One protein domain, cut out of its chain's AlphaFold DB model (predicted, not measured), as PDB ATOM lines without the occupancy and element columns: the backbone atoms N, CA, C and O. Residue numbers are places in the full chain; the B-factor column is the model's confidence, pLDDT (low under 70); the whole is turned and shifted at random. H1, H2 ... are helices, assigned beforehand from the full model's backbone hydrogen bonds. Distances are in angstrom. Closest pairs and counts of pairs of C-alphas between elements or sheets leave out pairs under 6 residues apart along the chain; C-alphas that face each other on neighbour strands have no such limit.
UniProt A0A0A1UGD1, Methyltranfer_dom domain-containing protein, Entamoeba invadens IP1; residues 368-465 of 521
ATOM      1  N   VAL A 368       5.341 -18.930  34.690       81.50
ATOM      2  CA  VAL A 368       5.791 -19.651  33.507       81.50
ATOM      3  C   VAL A 368       7.299 -19.452  33.361       81.50
ATOM      4  O   VAL A 368       7.811 -18.337  33.351       81.50
ATOM      5  N   THR A 369       8.036 -20.554  33.249       85.38
ATOM      6  CA  THR A 369       9.480 -20.513  32.978       85.38
ATOM      7  C   THR A 369       9.760 -20.027  31.556       85.38
ATOM      8  O   THR A 369       8.929 -20.188  30.661       85.38
ATOM      9  N   GLN A 370      10.975 -19.530  31.304       86.56
ATOM     10  CA  GLN A 370      11.427 -19.147  29.960       86.56
ATOM     11  C   GLN A 370      11.134 -20.240  28.915       86.56
ATOM     12  O   GLN A 370      10.572 -19.965  27.860       86.56
ATOM     13  N   ARG A 371      11.464 -21.501  29.230       86.38
ATOM     14  CA  ARG A 371      11.219 -22.640  28.337       86.38
ATOM     15  C   ARG A 371       9.731 -22.833  28.043       86.38
ATOM     16  O   ARG A 371       9.363 -23.015  26.891       86.38
ATOM     17  N   GLN A 372       8.883 -22.756  29.066       87.75
ATOM     18  CA  GLN A 372       7.439 -22.903  28.885       87.75
ATOM     19  C   GLN A 372       6.848 -21.768  28.042       87.75
ATOM     20  O   GLN A 372       5.957 -22.030  27.240       87.75
ATOM     21  N   TYR A 373       7.359 -20.539  28.161       86.94
ATOM     22  CA  TYR A 373       6.958 -19.446  27.275       86.94
ATOM     23  C   TYR A 373       7.311 -19.725  25.818       86.94
ATOM     24  O   TYR A 373       6.465 -19.548  24.946       86.94
ATOM     25  N   LEU A 374       8.538 -20.180  25.552       85.56
ATOM     26  CA  LEU A 374       8.971 -20.547  24.202       85.56
ATOM     27  C   LEU A 374       8.080 -21.655  23.625       85.56
ATOM     28  O   LEU A 374       7.609 -21.543  22.492       85.56
ATOM     29  N   ASP A 375       7.778 -22.679  24.426       86.00
ATOM     30  CA  ASP A 375       6.877 -23.763  24.034       86.00
ATOM     31  C   ASP A 375       5.460 -23.238  23.748       86.00
ATOM     32  O   ASP A 375       4.860 -23.604  22.736       86.00
ATOM     33  N   MET A 376       4.930 -22.346  24.590       85.19
ATOM     34  CA  MET A 376       3.617 -21.725  24.395       85.19
ATOM     35  C   MET A 376       3.560 -20.868  23.131       85.19
ATOM     36  O   MET A 376       2.632 -21.042  22.342       85.19
ATOM     37  N   MET A 377       4.536 -19.983  22.907       84.38
ATOM     38  CA  MET A 377       4.618 -19.163  21.692       84.38
ATOM     39  C   MET A 377       4.655 -20.051  20.451       84.38
ATOM     40  O   MET A 377       3.893 -19.833  19.509       84.38
ATOM     41  N   LYS A 378       5.446 -21.126  20.487       84.31
ATOM     42  CA  LYS A 378       5.511 -22.108  19.404       84.31
ATOM     43  C   LYS A 378       4.167 -22.795  19.149       84.31
ATOM     44  O   LYS A 378       3.706 -22.804  18.010       84.31
ATOM     45  N   GLN A 379       3.503 -23.318  20.184       85.62
ATOM     46  CA  GLN A 379       2.197 -23.973  20.012       85.62
ATOM     47  C   GLN A 379       1.106 -23.000  19.538       85.62
ATOM     48  O   GLN A 379       0.278 -23.377  18.711       85.62
ATOM     49  N   GLN A 380       1.086 -21.756  20.030       82.56
ATOM     50  CA  GLN A 380       0.108 -20.756  19.583       82.56
ATOM     51  C   GLN A 380       0.333 -20.353  18.127       82.56
ATOM     52  O   GLN A 380      -0.633 -20.213  17.385       82.56
ATOM     53  N   SER A 381       1.588 -20.272  17.694       82.75
ATOM     54  CA  SER A 381       1.942 -20.005  16.295       82.75
ATOM     55  C   SER A 381       1.510 -21.141  15.375       82.75
ATOM     56  O   SER A 381       0.962 -20.904  14.302       82.75
ATOM     57  N   PHE A 382       1.667 -22.390  15.824       86.56
ATOM     58  CA  PHE A 382       1.124 -23.541  15.107       86.56
ATOM     59  C   PHE A 382      -0.401 -23.496  15.030       86.56
ATOM     60  O   PHE A 382      -0.955 -23.736  13.961       86.56
ATOM     61  N   LYS A 383      -1.092 -23.139  16.120       86.19
ATOM     62  CA  LYS A 383      -2.550 -22.979  16.095       86.19
ATOM     63  C   LYS A 383      -2.975 -21.854  15.151       86.19
ATOM     64  O   LYS A 383      -3.916 -22.042  14.391       86.19
ATOM     65  N   ALA A 384      -2.269 -20.725  15.148       83.75
ATOM     66  CA  ALA A 384      -2.578 -19.608  14.268       83.75
ATOM     67  C   ALA A 384      -2.394 -19.962  12.789       83.75
ATOM     68  O   ALA A 384      -3.270 -19.693  11.969       83.75
ATOM     69  N   PHE A 385      -1.295 -20.642  12.452       83.94
ATOM     70  CA  PHE A 385      -1.074 -21.092  11.083       83.94
ATOM     71  C   PHE A 385      -2.063 -22.183  10.660       83.94
ATOM     72  O   PHE A 385      -2.526 -22.189   9.522       83.94
ATOM     73  N   PHE A 386      -2.449 -23.071  11.582       85.94
ATOM     74  CA  PHE A 386      -3.507 -24.049  11.346       85.94
ATOM     75  C   PHE A 386      -4.824 -23.359  10.971       85.94
ATOM     76  O   PHE A 386      -5.392 -23.683   9.932       85.94
ATOM     77  N   GLU A 387      -5.279 -22.376  11.757       84.25
ATOM     78  CA  GLU A 387      -6.505 -21.621  11.453       84.25
ATOM     79  C   GLU A 387      -6.408 -20.900  10.099       84.25
ATOM     80  O   GLU A 387      -7.362 -20.928   9.322       84.25
ATOM     81  N   PHE A 388      -5.243 -20.331   9.769       81.69
ATOM     82  CA  PHE A 388      -5.004 -19.716   8.462       81.69
ATOM     83  C   PHE A 388      -5.167 -20.709   7.301       81.69
ATOM     84  O   PHE A 388      -5.849 -20.410   6.321       81.69
ATOM     85  N   VAL A 389      -4.576 -21.904   7.410       81.56
ATOM     86  CA  VAL A 389      -4.706 -22.960   6.391       81.56
ATOM     87  C   VAL A 389      -6.159 -23.429   6.280       81.56
ATOM     88  O   VAL A 389      -6.674 -23.559   5.168       81.56
ATOM     89  N   MET A 390      -6.844 -23.632   7.408       82.62
ATOM     90  CA  MET A 390      -8.250 -24.038   7.415       82.62
ATOM     91  C   MET A 390      -9.156 -22.995   6.752       82.62
ATOM     92  O   MET A 390     -10.035 -23.354   5.969       82.62
ATOM     93  N   GLU A 391      -8.954 -21.707   7.012       80.25
ATOM     94  CA  GLU A 391      -9.758 -20.659   6.383       80.25
ATOM     95  C   GLU A 391      -9.445 -20.527   4.887       80.25
ATOM     96  O   GLU A 391     -10.365 -20.499   4.068       80.25
ATOM     97  N   LYS A 392      -8.159 -20.527   4.512       78.44
ATOM     98  CA  LYS A 392      -7.725 -20.340   3.121       78.44
ATOM     99  C   LYS A 392      -8.120 -21.494   2.202       78.44
ATOM    100  O   LYS A 392      -8.540 -21.247   1.075       78.44
ATOM    101  N   PHE A 393      -7.964 -22.739   2.654       78.44
ATOM    102  CA  PHE A 393      -8.121 -23.920   1.797       78.44
ATOM    103  C   PHE A 393      -9.405 -24.704   2.064       78.44
ATOM    104  O   PHE A 393      -9.933 -25.327   1.149       78.44
ATOM    105  N   ASN A 394      -9.935 -24.655   3.290       77.88
ATOM    106  CA  ASN A 394     -11.208 -25.287   3.636       77.88
ATOM    107  C   ASN A 394     -12.367 -24.270   3.739       77.88
ATOM    108  O   ASN A 394     -13.474 -24.642   4.113       77.88
ATOM    109  N   GLY A 395     -12.146 -22.982   3.433       71.31
ATOM    110  CA  GLY A 395     -13.195 -21.949   3.395       71.31
ATOM    111  C   GLY A 395     -13.898 -21.700   4.736       71.31
ATOM    112  O   GLY A 395     -15.045 -21.254   4.771       71.31
ATOM    113  N   ALA A 396     -13.250 -22.055   5.846       63.75
ATOM    114  CA  ALA A 396     -13.898 -22.221   7.137       63.75
ATOM    115  C   ALA A 396     -13.911 -20.949   7.997       63.75
ATOM    116  O   ALA A 396     -12.857 -20.451   8.392       63.75
ATOM    117  N   LYS A 397     -15.105 -20.523   8.426       67.38
ATOM    118  CA  LYS A 397     -15.310 -19.605   9.568       67.38
ATOM    119  C   LYS A 397     -15.845 -20.360  10.790       67.38
ATOM    120  O   LYS A 397     -16.803 -19.935  11.426       67.38
ATOM    121  N   GLU A 398     -15.249 -21.517  11.063       72.12
ATOM    122  CA  GLU A 398     -15.572 -22.392  12.194       72.12
ATOM    123  C   GLU A 398     -14.436 -22.355  13.216       72.12
ATOM    124  O   GLU A 398     -13.273 -22.196  12.838       72.12
ATOM    125  N   ASP A 399     -14.750 -22.531  14.499       71.06
ATOM    126  CA  ASP A 399     -13.725 -22.765  15.516       71.06
ATOM    127  C   ASP A 399     -13.256 -24.218  15.448       71.06
ATOM    128  O   ASP A 399     -14.066 -25.145  15.539       71.06
ATOM    129  N   HIS A 400     -11.943 -24.430  15.345       81.00
ATOM    130  CA  HIS A 400     -11.356 -25.764  15.260       81.00
ATOM    131  C   HIS A 400     -10.739 -26.162  16.596       81.00
ATOM    132  O   HIS A 400      -9.647 -25.716  16.966       81.00
ATOM    133  N   PRO A 401     -11.390 -27.034  17.376       78.75
ATOM    134  CA  PRO A 401     -10.907 -27.311  18.708       78.75
ATOM    135  C   PRO A 401      -9.857 -28.430  18.674       78.75
ATOM    136  O   PRO A 401     -10.129 -29.592  18.991       78.75
ATOM    137  N   THR A 402      -8.629 -28.043  18.332       83.25
ATOM    138  CA  THR A 402      -7.462 -28.920  18.116       83.25
ATOM    139  C   THR A 402      -7.033 -29.725  19.350       83.25
ATOM    140  O   THR A 402      -6.346 -30.739  19.230       83.25
ATOM    141  N   GLY A 403      -7.498 -29.338  20.543       77.56
ATOM    142  CA  GLY A 403      -7.199 -30.020  21.803       77.56
ATOM    143  C   GLY A 403      -5.837 -29.636  22.381       77.56
ATOM    144  O   GLY A 403      -5.202 -28.684  21.942       77.56
ATOM    145  N   LYS A 404      -5.403 -30.354  23.423       73.75
ATOM    146  CA  LYS A 404      -4.057 -30.179  23.979       73.75
ATOM    147  C   LYS A 404      -3.087 -31.026  23.171       73.75
ATOM    148  O   LYS A 404      -3.154 -32.252  23.236       73.75
ATOM    149  N   THR A 405      -2.193 -30.375  22.447       75.81
ATOM    150  CA  THR A 405      -1.120 -31.023  21.703       75.81
ATOM    151  C   THR A 405       0.219 -30.402  22.096       75.81
ATOM    152  O   THR A 405       0.285 -29.248  22.519       75.81
ATOM    153  N   VAL A 406       1.283 -31.203  22.045       79.38
ATOM    154  CA  VAL A 406       2.656 -30.750  22.291       79.38
ATOM    155  C   VAL A 406       3.490 -31.283  21.145       79.38
ATOM    156  O   VAL A 406       3.902 -32.442  21.148       79.38
ATOM    157  N   ASN A 407       3.666 -30.452  20.125       85.44
ATOM    158  CA  ASN A 407       4.328 -30.845  18.890       85.44
ATOM    159  C   ASN A 407       5.624 -30.066  18.695       85.44
ATOM    160  O   ASN A 407       5.716 -28.881  19.017       85.44
ATOM    161  N   THR A 408       6.632 -30.730  18.144       83.06
ATOM    162  CA  THR A 408       7.936 -30.121  17.861       83.06
ATOM    163  C   THR A 408       7.968 -29.422  16.506       83.06
ATOM    164  O   THR A 408       8.767 -28.505  16.328       83.06
ATOM    165  N   THR A 409       7.088 -29.796  15.579       83.75
ATOM    166  CA  THR A 409       7.000 -29.229  14.226       83.75
ATOM    167  C   THR A 409       5.556 -28.884  13.884       83.75
ATOM    168  O   THR A 409       4.624 -29.503  14.403       83.75
ATOM    169  N   PHE A 410       5.361 -27.931  12.969       84.50
ATOM    170  CA  PHE A 410       4.016 -27.586  12.511       84.50
ATOM    171  C   PHE A 410       3.331 -28.771  11.813       84.50
ATOM    172  O   PHE A 410       2.158 -29.015  12.062       84.50
ATOM    173  N   LYS A 411       4.067 -29.572  11.028       83.88
ATOM    174  CA  LYS A 411       3.534 -30.790  10.392       83.88
ATOM    175  C   LYS A 411       2.886 -31.739  11.399       83.88
ATOM    176  O   LYS A 411       1.715 -32.080  11.269       83.88
ATOM    177  N   THR A 412       3.625 -32.099  12.449       86.75
ATOM    178  CA  THR A 412       3.099 -33.007  13.480       86.75
ATOM    179  C   THR A 412       1.940 -32.381  14.258       86.75
ATOM    180  O   THR A 412       1.011 -33.095  14.642       86.75
ATOM    181  N   TYR A 413       1.955 -31.055  14.465       89.00
ATOM    182  CA  TYR A 413       0.820 -30.322  15.034       89.00
ATOM    183  C   TYR A 413      -0.423 -30.437  14.160       89.00
ATOM    184  O   TYR A 413      -1.483 -30.811  14.657       89.00
ATOM    185  N   PHE A 414      -0.287 -30.153  12.867       86.50
ATOM    186  CA  PHE A 414      -1.389 -30.137  11.918       86.50
ATOM    187  C   PHE A 414      -2.059 -31.510  11.816       86.50
ATOM    188  O   PHE A 414      -3.270 -31.626  11.998       86.50
ATOM    189  N   GLU A 415      -1.266 -32.568  11.631       85.75
ATOM    190  CA  GLU A 415      -1.749 -33.955  11.598       85.75
ATOM    191  C   GLU A 415      -2.487 -34.326  12.897       85.75
ATOM    192  O   GLU A 415      -3.594 -34.871  12.868       85.75
ATOM    193  N   SER A 416      -1.915 -33.968  14.054       89.44
ATOM    194  CA  SER A 416      -2.533 -34.218  15.364       89.44
ATOM    195  C   SER A 416      -3.854 -33.461  15.530       89.44
ATOM    196  O   SER A 416      -4.827 -34.014  16.050       89.44
ATOM    197  N   ALA A 417      -3.906 -32.208  15.077       89.62
ATOM    198  CA  ALA A 417      -5.089 -31.362  15.130       89.62
ATOM    199  C   ALA A 417      -6.237 -31.949  14.297       89.62
ATOM    200  O   ALA A 417      -7.340 -32.098  14.826       89.62
ATOM    201  N   LEU A 418      -5.977 -32.370  13.052       87.69
ATOM    202  CA  LEU A 418      -6.984 -33.017  12.202       87.69
ATOM    203  C   LEU A 418      -7.565 -34.276  12.857       87.69
ATOM    204  O   LEU A 418      -8.785 -34.449  12.919       87.69
ATOM    205  N   VAL A 419      -6.702 -35.137  13.403       87.00
ATOM    206  CA  VAL A 419      -7.122 -36.364  14.099       87.00
ATOM    207  C   VAL A 419      -7.984 -36.039  15.320       87.00
ATOM    208  O   VAL A 419      -9.008 -36.689  15.549       87.00
ATOM    209  N   ASN A 420      -7.595 -35.039  16.110       88.94
ATOM    210  CA  ASN A 420      -8.340 -34.634  17.300       88.94
ATOM    211  C   ASN A 420      -9.718 -34.066  16.954       88.94
ATOM    212  O   ASN A 420     -10.684 -34.354  17.665       88.94
ATOM    213  N   ILE A 421      -9.823 -33.309  15.863       86.38
ATOM    214  CA  ILE A 421     -11.095 -32.788  15.363       86.38
ATOM    215  C   ILE A 421     -11.992 -33.944  14.897       86.38
ATOM    216  O   ILE A 421     -13.114 -34.051  15.387       86.38
ATOM    217  N   LYS A 422     -11.488 -34.874  14.066       81.69
ATOM    218  CA  LYS A 422     -12.252 -36.058  13.605       81.69
ATOM    219  C   LYS A 422     -12.773 -36.918  14.768       81.69
ATOM    220  O   LYS A 422     -13.867 -37.469  14.703       81.69
ATOM    221  N   LYS A 423     -12.004 -37.040  15.857       84.50
ATOM    222  CA  LYS A 423     -12.386 -37.844  17.036       84.50
ATOM    223  C   LYS A 423     -13.474 -37.205  17.901       84.50
ATOM    224  O   LYS A 423     -14.062 -37.899  18.738       84.50
ATOM    225  N   ARG A 424     -13.740 -35.903  17.769       79.44
ATOM    226  CA  ARG A 424     -14.728 -35.218  18.611       79.44
ATOM    227  C   ARG A 424     -16.144 -35.566  18.180       79.44
ATOM    228  O   ARG A 424     -16.672 -35.024  17.222       79.44
ATOM    229  N   LYS A 425     -16.798 -36.400  18.984       70.00
ATOM    230  CA  LYS A 425     -18.201 -36.794  18.777       70.00
ATOM    231  C   LYS A 425     -19.223 -35.773  19.289       70.00
ATOM    232  O   LYS A 425     -20.390 -35.849  18.935       70.00
ATOM    233  N   THR A 426     -18.811 -34.853  20.164       69.44
ATOM    234  CA  THR A 426     -19.723 -33.946  20.888       69.44
ATOM    235  C   THR A 426     -19.761 -32.525  20.332       69.44
ATOM    236  O   THR A 426     -20.516 -31.702  20.842       69.44
ATOM    237  N   PHE A 427     -18.918 -32.200  19.348       70.88
ATOM    238  CA  PHE A 427     -18.867 -30.870  18.746       70.88
ATOM    239  C   PHE A 427     -19.808 -30.814  17.539       70.88
ATOM    240  O   PHE A 427     -19.815 -31.740  16.731       70.88
ATOM    241  N   LYS A 428     -20.604 -29.748  17.433       73.38
ATOM    242  CA  LYS A 428     -21.457 -29.479  16.272       73.38
ATOM    243  C   LYS A 428     -20.877 -28.290  15.517       73.38
ATOM    244  O   LYS A 428     -20.564 -27.283  16.144       73.38
ATOM    245  N   TRP A 429     -20.746 -28.432  14.205       77.94
ATOM    246  CA  TRP A 429     -20.342 -27.353  13.305       77.94
ATOM    247  C   TRP A 429     -21.475 -26.336  13.151       77.94
ATOM    248  O   TRP A 429     -22.646 -26.717  13.257       77.94
ATOM    249  N   ASN A 430     -21.147 -25.067  12.901       72.38
ATOM    250  CA  ASN A 430     -22.164 -24.049  12.647       72.38
ATOM    251  C   ASN A 430     -22.829 -24.254  11.276       72.38
ATOM    252  O   ASN A 430     -24.033 -24.044  11.145       72.38
ATOM    253  N   ALA A 431     -22.076 -24.700  10.266       75.81
ATOM    254  CA  ALA A 431     -22.585 -25.002   8.931       75.81
ATOM    255  C   ALA A 431     -22.895 -26.500   8.728       75.81
ATOM    256  O   ALA A 431     -22.055 -27.376   8.941       75.81
ATOM    257  N   GLU A 432     -24.104 -26.791   8.233       73.44
ATOM    258  CA  GLU A 432     -24.670 -28.145   8.096       73.44
ATOM    259  C   GLU A 432     -23.825 -29.091   7.219       73.44
ATOM    260  O   GLU A 432     -23.682 -30.273   7.526       73.44
ATOM    261  N   ASN A 433     -23.187 -28.562   6.168       79.69
ATOM    262  CA  ASN A 433     -22.350 -29.342   5.246       79.69
ATOM    263  C   ASN A 433     -20.855 -29.328   5.590       79.69
ATOM    264  O   ASN A 433     -20.067 -30.011   4.929       79.69
ATOM    265  N   TYR A 434     -20.452 -28.587   6.622       82.38
ATOM    266  CA  TYR A 434     -19.039 -28.378   6.917       82.38
ATOM    267  C   TYR A 434     -18.329 -29.662   7.350       82.38
ATOM    268  O   TYR A 434     -17.179 -29.877   6.984       82.38
ATOM    269  N   ALA A 435     -19.024 -30.569   8.045       80.56
ATOM    270  CA  ALA A 435     -18.461 -31.866   8.427       80.56
ATOM    271  C   ALA A 435     -17.945 -32.656   7.212       80.56
ATOM    272  O   ALA A 435     -16.812 -33.126   7.214       80.56
ATOM    273  N   LYS A 436     -18.757 -32.738   6.148       83.06
ATOM    274  CA  LYS A 436     -18.396 -33.441   4.907       83.06
ATOM    275  C   LYS A 436     -17.270 -32.730   4.164       83.06
ATOM    276  O   LYS A 436     -16.375 -33.380   3.637       83.06
ATOM    277  N   GLN A 437     -17.307 -31.398   4.138       85.25
ATOM    278  CA  GLN A 437     -16.252 -30.585   3.540       85.25
ATOM    279  C   GLN A 437     -14.911 -30.796   4.259       85.25
ATOM    280  O   GLN A 437     -13.893 -31.020   3.614       85.25
ATOM    281  N   PHE A 438     -14.924 -30.800   5.593       85.56
ATOM    282  CA  PHE A 438     -13.760 -31.069   6.427       85.56
ATOM    283  C   PHE A 438     -13.216 -32.489   6.228       85.56
ATOM    284  O   PHE A 438     -12.003 -32.670   6.140       85.56
ATOM    285  N   GLU A 439     -14.087 -33.497   6.135       83.75
ATOM    286  CA  GLU A 439     -13.679 -34.871   5.824       83.75
ATOM    287  C   GLU A 439     -12.992 -34.953   4.456       83.75
ATOM    288  O   GLU A 439     -11.866 -35.446   4.382       83.75
ATOM    289  N   ALA A 440     -13.598 -34.371   3.415       84.12
ATOM    290  CA  ALA A 440     -13.014 -34.313   2.077       84.12
ATOM    291  C   ALA A 440     -11.672 -33.563   2.056       84.12
ATOM    292  O   ALA A 440     -10.718 -34.024   1.428       84.12
ATOM    293  N   PHE A 441     -11.568 -32.446   2.785       84.94
ATOM    294  CA  PHE A 441     -10.317 -31.712   2.958       84.94
ATOM    295  C   PHE A 441      -9.241 -32.590   3.603       84.94
ATOM    296  O   PHE A 441      -8.132 -32.668   3.086       84.94
ATOM    297  N   CYS A 442      -9.562 -33.289   4.695       81.69
ATOM    298  CA  CYS A 442      -8.609 -34.170   5.369       81.69
ATOM    299  C   CYS A 442      -8.115 -35.303   4.463       81.69
ATOM    300  O   CYS A 442      -6.946 -35.673   4.540       81.69
ATOM    301  N   ASP A 443      -8.998 -35.865   3.640       77.81
ATOM    302  CA  ASP A 443      -8.663 -36.987   2.767       77.81
ATOM    303  C   ASP A 443      -7.817 -36.521   1.568       77.81
ATOM    304  O   ASP A 443      -6.856 -37.190   1.191       77.81
ATOM    305  N   HIS A 444      -8.093 -35.324   1.035       75.81
ATOM    306  CA  HIS A 444      -7.266 -34.679   0.012       75.81
ATOM    307  C   HIS A 444      -5.880 -34.277   0.552       75.81
ATOM    308  O   HIS A 444      -4.856 -34.494  -0.101       75.81
ATOM    309  N   PHE A 445      -5.832 -33.758   1.780       71.75
ATOM    310  CA  PHE A 445      -4.633 -33.233   2.432       71.75
ATOM    311  C   PHE A 445      -3.500 -34.254   2.590       71.75
ATOM    312  O   PHE A 445      -2.335 -33.913   2.405       71.75
ATOM    313  N   VAL A 446      -3.822 -35.516   2.889       61.62
ATOM    314  CA  VAL A 446      -2.818 -36.587   3.055       61.62
ATOM    315  C   VAL A 446      -2.063 -36.883   1.745       61.62
ATOM    316  O   VAL A 446      -0.996 -37.492   1.777       61.62
ATOM    317  N   SER A 447      -2.586 -36.432   0.598       61.66
ATOM    318  CA  SER A 447      -2.106 -36.820  -0.734       61.66
ATOM    319  C   SER A 447      -1.483 -35.700  -1.577       61.66
ATOM    320  O   SER A 447      -0.855 -35.999  -2.590       61.66
ATOM    321  N   ALA A 448      -1.626 -34.426  -1.196       65.56
ATOM    322  CA  ALA A 448      -1.301 -33.300  -2.076       65.56
ATOM    323  C   ALA A 448       0.064 -32.645  -1.766       65.56
ATOM    324  O   ALA A 448       0.283 -32.084  -0.691       65.56
ATOM    325  N   GLU A 449       0.974 -32.654  -2.752       65.62
ATOM    326  CA  GLU A 449       2.306 -32.019  -2.684       65.62
ATOM    327  C   GLU A 449       2.250 -30.501  -2.446       65.62
ATOM    328  O   GLU A 449       3.140 -29.948  -1.802       65.62
ATOM    329  N   GLU A 450       1.183 -29.833  -2.894       65.19
ATOM    330  CA  GLU A 450       0.963 -28.394  -2.698       65.19
ATOM    331  C   GLU A 450       0.939 -28.008  -1.207       65.19
ATOM    332  O   GLU A 450       1.456 -26.958  -0.821       65.19
ATOM    333  N   PHE A 451       0.441 -28.897  -0.338       66.31
ATOM    334  CA  PHE A 451       0.462 -28.664   1.105       66.31
ATOM    335  C   PHE A 451       1.836 -28.920   1.722       66.31
ATOM    336  O   PHE A 451       2.184 -28.254   2.694       66.31
ATOM    337  N   ASN A 452       2.656 -29.809   1.146       64.44
ATOM    338  CA  ASN A 452       4.025 -30.039   1.619       64.44
ATOM    339  C   ASN A 452       4.901 -28.775   1.486       64.44
ATOM    340  O   ASN A 452       5.771 -28.543   2.324       64.44
ATOM    341  N   ALA A 453       4.627 -27.918   0.496       65.00
ATOM    342  CA  ALA A 453       5.321 -26.642   0.302       65.00
ATOM    343  C   ALA A 453       4.922 -25.546   1.317       65.00
ATOM    344  O   ALA A 453       5.724 -24.654   1.601       65.00
ATOM    345  N   LEU A 454       3.722 -25.620   1.915       62.78
ATOM    346  CA  LEU A 454       3.269 -24.678   2.957       62.78
ATOM    347  C   LEU A 454       4.060 -24.820   4.267       62.78
ATOM    348  O   LEU A 454       4.060 -23.903   5.085       62.78
ATOM    349  N   TYR A 455       4.764 -25.939   4.460       63.50
ATOM    350  CA  TYR A 455       5.606 -26.208   5.631       63.50
ATOM    351  C   TYR A 455       7.009 -25.614   5.544       63.50
ATOM    352  O   TYR A 455       7.907 -26.084   6.242       63.50
ATOM    353  N   ASN A 456       7.232 -24.605   4.703       63.09
ATOM    354  CA  ASN A 456       8.511 -23.917   4.717       63.09
ATOM    355  C   ASN A 456       8.742 -23.334   6.123       63.09
ATOM    356  O   ASN A 456       7.998 -22.458   6.569       63.09
ATOM    357  N   GLU A 457       9.756 -23.839   6.834       60.59
ATOM    358  CA  GLU A 457      10.066 -23.434   8.209       60.59
ATOM    359  C   GLU A 457      10.266 -21.916   8.327       60.59
ATOM    360  O   GLU A 457       9.963 -21.348   9.373       60.59
ATOM    361  N   SER A 458      10.675 -21.248   7.242       61.28
ATOM    362  CA  SER A 458      10.768 -19.783   7.187       61.28
ATOM    363  C   SER A 458       9.410 -19.080   7.331       61.28
ATOM    364  O   SER A 458       9.288 -18.175   8.151       61.28
ATOM    365  N   ALA A 459       8.361 -19.539   6.636       60.94
ATOM    366  CA  ALA A 459       7.017 -18.963   6.739       60.94
ATOM    367  C   ALA A 459       6.408 -19.190   8.134       60.94
ATOM    368  O   ALA A 459       5.754 -18.312   8.693       60.94
ATOM    369  N   VAL A 460       6.675 -20.354   8.739       63.47
ATOM    370  CA  VAL A 460       6.277 -20.650  10.126       63.47
ATOM    371  C   VAL A 460       7.069 -19.796  11.127       63.47
ATOM    372  O   VAL A 460       6.523 -19.396  12.155       63.47
ATOM    373  N   GLY A 461       8.334 -19.489  10.830       67.88
ATOM    374  CA  GLY A 461       9.169 -18.578  11.612       67.88
ATOM    375  C   GLY A 461       8.639 -17.142  11.627       67.88
ATOM    376  O   GLY A 461       8.613 -16.514  12.683       67.88
ATOM    377  N   ASP A 462       8.132 -16.648  10.498       68.31
ATOM    378  CA  ASP A 462       7.518 -15.316  10.411       68.31
ATOM    379  C   ASP A 462       6.247 -15.218  11.256       68.31
ATOM    380  O   ASP A 462       6.075 -14.293  12.049       68.31
ATOM    381  N   ILE A 463       5.404 -16.243  11.162       70.31
ATOM    382  CA  ILE A 463       4.185 -16.378  11.962       70.31
ATOM    383  C   ILE A 463       4.494 -16.457  13.459       70.31
ATOM    384  O   ILE A 463       3.724 -15.951  14.284       70.31
ATOM    385  N   LEU A 464       5.613 -17.095  13.814       77.62
ATOM    386  CA  LEU A 464       6.077 -17.193  15.192       77.62
ATOM    387  C   LEU A 464       6.410 -15.819  15.773       77.62
ATOM    388  O   LEU A 464       6.092 -15.578  16.937       77.62
ATOM    389  N   ILE A 465       6.988 -14.917  14.975       83.25
ATOM    390  CA  ILE A 465       7.277 -13.541  15.402       83.25
ATOM    391  C   ILE A 465       5.979 -12.802  15.725       83.25
ATOM    392  O   ILE A 465       5.828 -12.287  16.833       83.25
TER     393      ILE A 465
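What this domain is: This is residues 368 to 465 of the 521 residues of the protein "Methyltranfer_dom domain-containing protein" of Entamoeba invadens IP1 (UniProt A0A0A1UGD1). A long helix, H1, has H2 and H5 packed steeply on its middle part and H3 at its last end; its residues 370 to 374 stick out. The printed part has 98 residues, with five named helices, H1 to H5 in chain order, and no named strand; the helices hold 65 of these residues, and the class is all helix. It is compact, radius of gyration of the C-alphas 13.9 A, spanning 43 by 31 by 19 A.

Where its parts are: H1, residues 370 to 394, begins at C-alpha (11.427, -19.147, 29.960) and is 35.3 A long. H2 is 410 to 423, 19.9 A; H3 434 to 445, 15.8 A; H4 449 to 453; H5 457 to 465, ending at C-alpha (7.277, -13.541, 15.402).

How they stand to each other: H1, the hub, touches H2 at a steep tilt of 66 degrees, closest C-alphas Phe 382 and Phe 410, 5.6 A. It touches H5, Ser 381 to Leu 464, 5.1 A between C-alphas. H1 and H3 only just touch, 3 pairs of C-alphas within 8 A, closest Asn 394 and Phe 441, 6.5 A. H4 is apart from H1. In each helix every O i to N i+4 pair is within hydrogen-bond range.

The domain as a whole: The printed part has no cut. The link H1 to H2 is long. pLDDT is under 70 at residues 396 to 397, 426 and 446 to 462.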